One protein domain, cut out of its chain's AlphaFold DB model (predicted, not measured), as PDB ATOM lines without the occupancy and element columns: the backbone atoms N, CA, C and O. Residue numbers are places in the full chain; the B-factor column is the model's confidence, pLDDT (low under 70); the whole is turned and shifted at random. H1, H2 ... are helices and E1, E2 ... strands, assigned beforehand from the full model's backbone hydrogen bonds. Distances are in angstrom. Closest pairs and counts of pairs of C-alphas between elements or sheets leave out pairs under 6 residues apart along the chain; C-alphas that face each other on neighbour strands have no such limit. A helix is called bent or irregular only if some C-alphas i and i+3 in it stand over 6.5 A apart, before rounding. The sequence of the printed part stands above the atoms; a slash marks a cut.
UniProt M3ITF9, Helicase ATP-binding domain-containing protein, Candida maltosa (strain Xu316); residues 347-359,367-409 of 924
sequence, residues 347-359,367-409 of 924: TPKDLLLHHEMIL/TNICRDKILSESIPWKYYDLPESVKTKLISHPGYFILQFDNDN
ATOM      1  N   THR A 347     126.494 173.834 118.936       85.19
ATOM      2  CA  THR A 347     126.002 174.740 117.889       85.19
ATOM      3  C   THR A 347     124.545 174.406 117.550       85.19
ATOM      4  O   THR A 347     124.260 173.256 117.202       85.19
ATOM      5  N   PRO A 348     123.617 175.372 117.638       81.44
ATOM      6  CA  PRO A 348     122.216 175.135 117.313       81.44
ATOM      7  C   PRO A 348     122.058 174.828 115.819       81.44
ATOM      8  O   PRO A 348     122.559 175.568 114.976       81.44
ATOM      9  N   LYS A 349     121.338 173.746 115.500       73.56
ATOM     10  CA  LYS A 349     121.068 173.312 114.114       73.56
ATOM     11  C   LYS A 349     120.058 174.210 113.393       73.56
ATOM     12  O   LYS A 349     120.055 174.269 112.172       73.56
ATOM     13  N   ASP A 350     119.222 174.901 114.166       66.19
ATOM     14  CA  ASP A 350     118.077 175.670 113.672       66.19
ATOM     15  C   ASP A 350     118.460 177.106 113.240       66.19
ATOM     16  O   ASP A 350     117.619 177.845 112.734       66.19
ATOM     17  N   LEU A 351     119.713 177.532 113.457       68.38
ATOM     18  CA  LEU A 351     120.187 178.869 113.091       68.38
ATOM     19  C   LEU A 351     120.884 178.854 111.727       68.38
ATOM     20  O   LEU A 351     121.708 177.986 111.453       68.38
ATOM     21  N   LEU A 352     120.607 179.870 110.906       66.75
ATOM     22  CA  LEU A 352     121.358 180.135 109.680       66.75
ATOM     23  C   LEU A 352     122.764 180.621 110.055       66.75
ATOM     24  O   LEU A 352     122.965 181.761 110.484       66.75
ATOM     25  N   LEU A 353     123.733 179.714 109.962       69.25
ATOM     26  CA  LEU A 353     125.130 179.986 110.275       69.25
ATOM     27  C   LEU A 353     125.834 180.595 109.061       69.25
ATOM     28  O   LEU A 353     125.682 180.112 107.940       69.25
ATOM     29  N   HIS A 354     126.664 181.614 109.292       66.81
ATOM     30  CA  HIS A 354     127.606 182.065 108.274       66.81
ATOM     31  C   HIS A 354     128.666 180.980 108.081       66.81
ATOM     32  O   HIS A 354     129.393 180.638 109.019       66.81
ATOM     33  N   HIS A 355     128.798 180.462 106.866       62.88
ATOM     34  CA  HIS A 355     129.924 179.617 106.489       62.88
ATOM     35  C   HIS A 355     130.872 180.450 105.635       62.88
ATOM     36  O   HIS A 355     130.611 180.702 104.464       62.88
ATOM     37  N   GLU A 356     131.957 180.936 106.238       54.97
ATOM     38  CA  GLU A 356     133.079 181.418 105.436       54.97
ATOM     39  C   GLU A 356     133.727 180.191 104.788       54.97
ATOM     40  O   GLU A 356     134.262 179.326 105.483       54.97
ATOM     41  N   MET A 357     133.654 180.084 103.458       47.31
ATOM     42  CA  MET A 357     134.517 179.169 102.716       47.31
ATOM     43  C   MET A 357     135.942 179.715 102.797       47.31
ATOM     44  O   MET A 357     136.370 180.504 101.959       47.31
ATOM     45  N   ILE A 358     136.668 179.335 103.847       54.84
ATOM     46  CA  ILE A 358     138.092 179.637 103.951       54.84
ATOM     47  C   ILE A 358     138.811 178.661 103.015       54.84
ATOM     48  O   ILE A 358     139.030 177.504 103.370       54.84
ATOM     49  N   LEU A 359     139.151 179.115 101.807       50.34
ATOM     50  CA  LEU A 359     140.129 178.440 100.953       50.34
ATOM     51  C   LEU A 359     141.481 178.515 101.682       50.34
ATOM     52  O   LEU A 359     142.052 179.594 101.821       50.34
ATOM     53  N   THR A 367     147.481 168.979 115.235       88.44
ATOM     54  CA  THR A 367     146.991 169.690 116.429       88.44
ATOM     55  C   THR A 367     145.843 170.666 116.138       88.44
ATOM     56  O   THR A 367     144.930 170.776 116.954       88.44
ATOM     57  N   ASN A 368     145.854 171.349 114.986       87.62
ATOM     58  CA  ASN A 368     144.771 172.251 114.581       87.62
ATOM     59  C   ASN A 368     143.536 171.459 114.143       87.62
ATOM     60  O   ASN A 368     142.432 171.808 114.543       87.62
ATOM     61  N   ILE A 369     143.731 170.353 113.417       87.50
ATOM     62  CA  ILE A 369     142.646 169.460 112.988       87.50
ATOM     63  C   ILE A 369     141.940 168.852 114.207       87.50
ATOM     64  O   ILE A 369     140.714 168.891 114.296       87.50
ATOM     65  N   CYS A 370     142.698 168.345 115.187       88.31
ATOM     66  CA  CYS A 370     142.142 167.824 116.438       88.31
ATOM     67  C   CYS A 370     141.362 168.903 117.197       88.31
ATOM     68  O   CYS A 370     140.239 168.650 117.632       88.31
ATOM     69  N   ARG A 371     141.927 170.112 117.325       89.50
ATOM     70  CA  ARG A 371     141.248 171.256 117.946       89.50
ATOM     71  C   ARG A 371     139.932 171.561 117.229       89.50
ATOM     72  O   ARG A 371     138.896 171.633 117.881       89.50
ATOM     73  N   ASP A 372     139.956 171.712 115.910       86.81
ATOM     74  CA  ASP A 372     138.786 172.094 115.117       86.81
ATOM     75  C   ASP A 372     137.706 171.011 115.176       86.81
ATOM     76  O   ASP A 372     136.527 171.335 115.319       86.81
ATOM     77  N   LYS A 373     138.092 169.730 115.194       87.88
ATOM     78  CA  LYS A 373     137.157 168.616 115.377       87.88
ATOM     79  C   LYS A 373     136.501 168.644 116.761       87.88
ATOM     80  O   LYS A 373     135.273 168.661 116.832       87.88
ATOM     81  N   ILE A 374     137.294 168.754 117.835       88.69
ATOM     82  CA  ILE A 374     136.808 168.866 119.226       88.69
ATOM     83  C   ILE A 374     135.846 170.044 119.371       88.69
ATOM     84  O   ILE A 374     134.771 169.907 119.958       88.69
ATOM     85  N   LEU A 375     136.222 171.203 118.825       86.81
ATOM     86  CA  LEU A 375     135.406 172.402 118.888       86.81
ATOM     87  C   LEU A 375     134.147 172.248 118.039       86.81
ATOM     88  O   LEU A 375     133.089 172.617 118.525       86.81
ATOM     89  N   SER A 376     134.208 171.705 116.823       83.00
ATOM     90  CA  SER A 376     133.037 171.545 115.944       83.00
ATOM     91  C   SER A 376     131.953 170.654 116.559       83.00
ATOM     92  O   SER A 376     130.783 171.028 116.549       83.00
ATOM     93  N   GLU A 377     132.346 169.544 117.187       84.69
ATOM     94  CA  GLU A 377     131.432 168.589 117.823       84.69
ATOM     95  C   GLU A 377     131.111 168.943 119.287       84.69
ATOM     96  O   GLU A 377     130.295 168.275 119.922       84.69
ATOM     97  N   SER A 378     131.712 170.015 119.823       88.31
ATOM     98  CA  SER A 378     131.576 170.450 121.221       88.31
ATOM     99  C   SER A 378     131.874 169.322 122.228       88.31
ATOM    100  O   SER A 378     131.174 169.158 123.231       88.31
ATOM    101  N   ILE A 379     132.927 168.540 121.962       87.12
ATOM    102  CA  ILE A 379     133.346 167.408 122.804       87.12
ATOM    103  C   ILE A 379     133.836 167.941 124.162       87.12
ATOM    104  O   ILE A 379     134.636 168.883 124.188       87.12
ATOM    105  N   PRO A 380     133.412 167.352 125.301       86.50
ATOM    106  CA  PRO A 380     133.802 167.803 126.635       86.50
ATOM    107  C   PRO A 380     135.231 167.349 126.967       86.50
ATOM    108  O   PRO A 380     135.472 166.452 127.771       86.50
ATOM    109  N   TRP A 381     136.197 167.973 126.301       87.19
ATOM    110  CA  TRP A 381     137.591 167.550 126.245       87.19
ATOM    111  C   TRP A 381     138.311 167.540 127.599       87.19
ATOM    112  O   TRP A 381     139.254 166.778 127.760       87.19
ATOM    113  N   LYS A 382     137.855 168.323 128.590       86.50
ATOM    114  CA  LYS A 382     138.447 168.355 129.943       86.50
ATOM    115  C   LYS A 382     138.256 167.043 130.729       86.50
ATOM    116  O   LYS A 382     138.917 166.868 131.745       86.50
ATOM    117  N   TYR A 383     137.374 166.135 130.289       83.00
ATOM    118  CA  TYR A 383     137.278 164.781 130.860       83.00
ATOM    119  C   TYR A 383     138.363 163.829 130.356       83.00
ATOM    120  O   TYR A 383     138.588 162.793 130.975       83.00
ATOM    121  N   TYR A 384     139.002 164.152 129.233       83.38
ATOM    122  CA  TYR A 384     139.958 163.280 128.570       83.38
ATOM    123  C   TYR A 384     141.379 163.772 128.804       83.38
ATOM    124  O   TYR A 384     141.642 164.980 128.826       83.38
ATOM    125  N   ASP A 385     142.320 162.838 128.907       85.50
ATOM    126  CA  ASP A 385     143.728 163.194 128.994       85.50
ATOM    127  C   ASP A 385     144.316 163.465 127.600       85.50
ATOM    128  O   ASP A 385     144.809 162.578 126.907       85.50
ATOM    129  N   LEU A 386     144.177 164.713 127.146       88.06
ATOM    130  CA  LEU A 386     144.700 165.173 125.856       88.06
ATOM    131  C   LEU A 386     146.159 165.666 125.948       88.06
ATOM    132  O   LEU A 386     146.563 166.178 126.994       88.06
ATOM    133  N   PRO A 387     146.929 165.632 124.840       91.00
ATOM    134  CA  PRO A 387     148.268 166.219 124.791       91.00
ATOM    135  C   PRO A 387     148.281 167.717 125.136       91.00
ATOM    136  O   PRO A 387     147.394 168.472 124.723       91.00
ATOM    137  N   GLU A 388     149.333 168.173 125.820       89.06
ATOM    138  CA  GLU A 388     149.451 169.556 126.317       89.06
ATOM    139  C   GLU A 388     149.428 170.607 125.194       89.06
ATOM    140  O   GLU A 388     148.844 171.686 125.323       89.06
ATOM    141  N   SER A 389     149.964 170.263 124.021       89.19
ATOM    142  CA  SER A 389     149.905 171.104 122.818       89.19
ATOM    143  C   SER A 389     148.476 171.345 122.314       89.19
ATOM    144  O   SER A 389     148.200 172.373 121.699       89.19
ATOM    145  N   VAL A 390     147.557 170.400 122.543       88.31
ATOM    146  CA  VAL A 390     146.141 170.530 122.167       88.31
ATOM    147  C   VAL A 390     145.384 171.299 123.249       88.31
ATOM    148  O   VAL A 390     144.614 172.198 122.916       88.31
ATOM    149  N   LYS A 391     145.653 171.019 124.534       88.31
ATOM    150  CA  LYS A 391     145.067 171.739 125.682       88.31
ATOM    151  C   LYS A 391     145.361 173.245 125.617       88.31
ATOM    152  O   LYS A 391     144.434 174.053 125.631       88.31
ATOM    153  N   THR A 392     146.624 173.631 125.437       88.44
ATOM    154  CA  THR A 392     147.045 175.044 125.313       88.44
ATOM    155  C   THR A 392     146.388 175.759 124.123       88.44
ATOM    156  O   THR A 392     145.949 176.910 124.238       88.44
ATOM    157  N   LYS A 393     146.232 175.073 122.983       86.50
ATOM    158  CA  LYS A 393     145.512 175.602 121.812       86.50
ATOM    159  C   LYS A 393     144.007 175.749 122.039       86.50
ATOM    160  O   LYS A 393     143.432 176.722 121.561       86.50
ATOM    161  N   LEU A 394     143.371 174.820 122.754       86.75
ATOM    162  CA  LEU A 394     141.942 174.890 123.087       86.75
ATOM    163  C   LEU A 394     141.629 176.026 124.070       86.75
ATOM    164  O   LEU A 394     140.587 176.663 123.939       86.75
ATOM    165  N   ILE A 395     142.527 176.295 125.024       86.00
ATOM    166  CA  ILE A 395     142.380 177.390 125.997       86.00
ATOM    167  C   ILE A 395     142.570 178.752 125.316       86.00
ATOM    168  O   ILE A 395     141.767 179.657 125.511       86.00
ATOM    169  N   SER A 396     143.606 178.890 124.482       85.94
ATOM    170  CA  SER A 396     143.890 180.151 123.776       85.94
ATOM    171  C   SER A 396     142.872 180.482 122.679       85.94
ATOM    172  O   SER A 396     142.629 181.655 122.407       85.94
ATOM    173  N   HIS A 397     142.276 179.467 122.044       85.19
ATOM    174  CA  HIS A 397     141.343 179.634 120.929       85.19
ATOM    175  C   HIS A 397     140.023 178.904 121.201       85.19
ATOM    176  O   HIS A 397     139.818 177.785 120.715       85.19
ATOM    177  N   PRO A 398     139.101 179.528 121.951       84.94
ATOM    178  CA  PRO A 398     137.795 178.943 122.208       84.94
ATOM    179  C   PRO A 398     136.969 178.812 120.926       84.94
ATOM    180  O   PRO A 398     137.015 179.658 120.028       84.94
ATOM    181  N   GLY A 399     136.166 177.750 120.855       85.88
ATOM    182  CA  GLY A 399     135.274 177.517 119.722       85.88
ATOM    183  C   GLY A 399     134.226 178.612 119.595       85.88
ATOM    184  O   GLY A 399     133.677 179.076 120.588       85.88
ATOM    185  N   TYR A 400     133.905 178.995 118.367       89.81
ATOM    186  CA  TYR A 400     132.886 179.997 118.078       89.81
ATOM    187  C   TYR A 400     132.077 179.608 116.842       89.81
ATOM    188  O   TYR A 400     132.460 178.717 116.088       89.81
ATOM    189  N   PHE A 401     130.955 180.286 116.639       88.31
ATOM    190  CA  PHE A 401     130.199 180.269 115.389       88.31
ATOM    191  C   PHE A 401     129.725 181.686 115.058       88.31
ATOM    192  O   PHE A 401     129.718 182.561 115.925       88.31
ATOM    193  N   ILE A 402     129.369 181.932 113.800       85.44
ATOM    194  CA  ILE A 402     128.974 183.258 113.318       85.44
ATOM    195  C   ILE A 402     127.512 183.206 112.874       85.44
ATOM    196  O   ILE A 402     127.124 182.342 112.091       85.44
ATOM    197  N   LEU A 403     126.710 184.141 113.379       82.12
ATOM    198  CA  LEU A 403     125.323 184.347 112.964       82.12
ATOM    199  C   LEU A 403     125.241 185.451 111.913       82.12
ATOM    200  O   LEU A 403     125.859 186.502 112.095       82.12
ATOM    201  N   GLN A 404     124.460 185.223 110.856       72.81
ATOM    202  CA  GLN A 404     124.038 186.260 109.910       72.81
ATOM    203  C   GLN A 404     122.708 186.867 110.364       72.81
ATOM    204  O   GLN A 404     121.798 186.144 110.773       72.81
ATOM    205  N   PHE A 405     122.589 188.193 110.280       66.69
ATOM    206  CA  PHE A 405     121.321 188.892 110.461       66.69
ATOM    207  C   PHE A 405     120.858 189.504 109.141       66.69
ATOM    208  O   PHE A 405     121.554 190.340 108.563       66.69
ATOM    209  N   ASP A 406     119.640 189.160 108.727       49.91
ATOM    210  CA  ASP A 406     118.887 189.953 107.760       49.91
ATOM    211  C   ASP A 406     118.268 191.147 108.499       49.91
ATOM    212  O   ASP A 406     117.592 190.965 109.512       49.91
ATOM    213  N   ASN A 407     118.552 192.363 108.017       43.50
ATOM    214  CA  ASN A 407     118.115 193.673 108.525       43.50
ATOM    215  C   ASN A 407     117.049 193.662 109.649       43.50
ATOM    216  O   ASN A 407     115.889 193.323 109.420       43.50
ATOM    217  N   ASP A 408     117.473 194.121 110.836       42.50
ATOM    218  CA  ASP A 408     116.755 194.411 112.094       42.50
ATOM    219  C   ASP A 408     115.238 194.740 111.960       42.50
ATOM    220  O   ASP A 408     114.798 195.866 112.175       42.50
ATOM    221  N   ASN A 409     114.397 193.737 111.689       37.75
ATOM    222  CA  ASN A 409     112.933 193.819 111.844       37.75
ATOM    223  C   ASN A 409     112.406 192.983 113.026       37.75
ATOM    224  O   ASN A 409     111.222 193.043 113.347       37.75
TER     225      ASN A 409
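What this domain is: This is residues 347 to 359 and 367 to 409 of the 924 residues of the protein "Helicase ATP-binding domain-containing protein" of Candida maltosa (strain Xu316) (UniProt M3ITF9). Two short helices, H1 and H2, are joined by a looping link, residues 378 to 387, and make a small helical head at one end of an elongated shape, from which the single strand E1 runs away toward the other end. The first stretch, residues 347 to 359, has no named element and crosses E1 at a distance from the head. The printed part has 56 residues with two named helices and one named strand, in the order H1, H2, E1; E1 pairs with no named strand. The class is mixed, helices and strands, though under half of the residues are in named elements. The whole is loose, with a radius of gyration of the C-alphas of 14.3 A, and spans 46 by 26 by 16 A.

How they stand to each other: Residues 347 to 359 come first, and their C-alphas lie 9 to 18 A from the mean of all C-alphas. After the cut, H1, residues 367 to 377, touches H2, residues 388 to 396, with 7 pairs of C-alphas within 8 A. The closest C-alphas of the two are those of Thr 367 and Val 390, 5.9 A apart. Their lines stand at a steep tilt of 56 degrees, they run the same way, and their centres are 10.8 A apart. E1, residues 400 to 405, is apart from H2. H1 and E1 are apart, but only just: their closest C-alphas are 8.0 A from each other. Every O i to N i+4 pair is within hydrogen-bond range in H1, and 4 of 5 are in H2.

Where its parts are: The printed part begins at Thr 347, with its C-alpha at (126.002, 174.740, 117.889). H1 runs from C-alpha 367 at (146.991, 169.690, 116.429) to C-alpha 377, 15.7 A in all. H2 runs from Glu 388 to Ser 396, 12.2 A from first to last C-alpha. E1 runs from Tyr 400 to Phe 405, 16.5 A, and ends with C-alpha 405 at (121.321, 188.892, 110.461). Neither helix is bent.

The domain as a whole: The two C-alphas farthest apart are those of Asp 385 and Asn 409, 46.7 A. Residues 360 to 366 are cut out and not printed, and C-alphas 359 and 367 are 19.1 A apart across the cut. The link from H1 to H2 has 10 residues and is short; the link from H2 to E1 has 3 and is tight; neither is long. The mean pLDDT of the printed part is 78.2, and it is under 70 in 15 residues, 350 to 359 and 405 to 409.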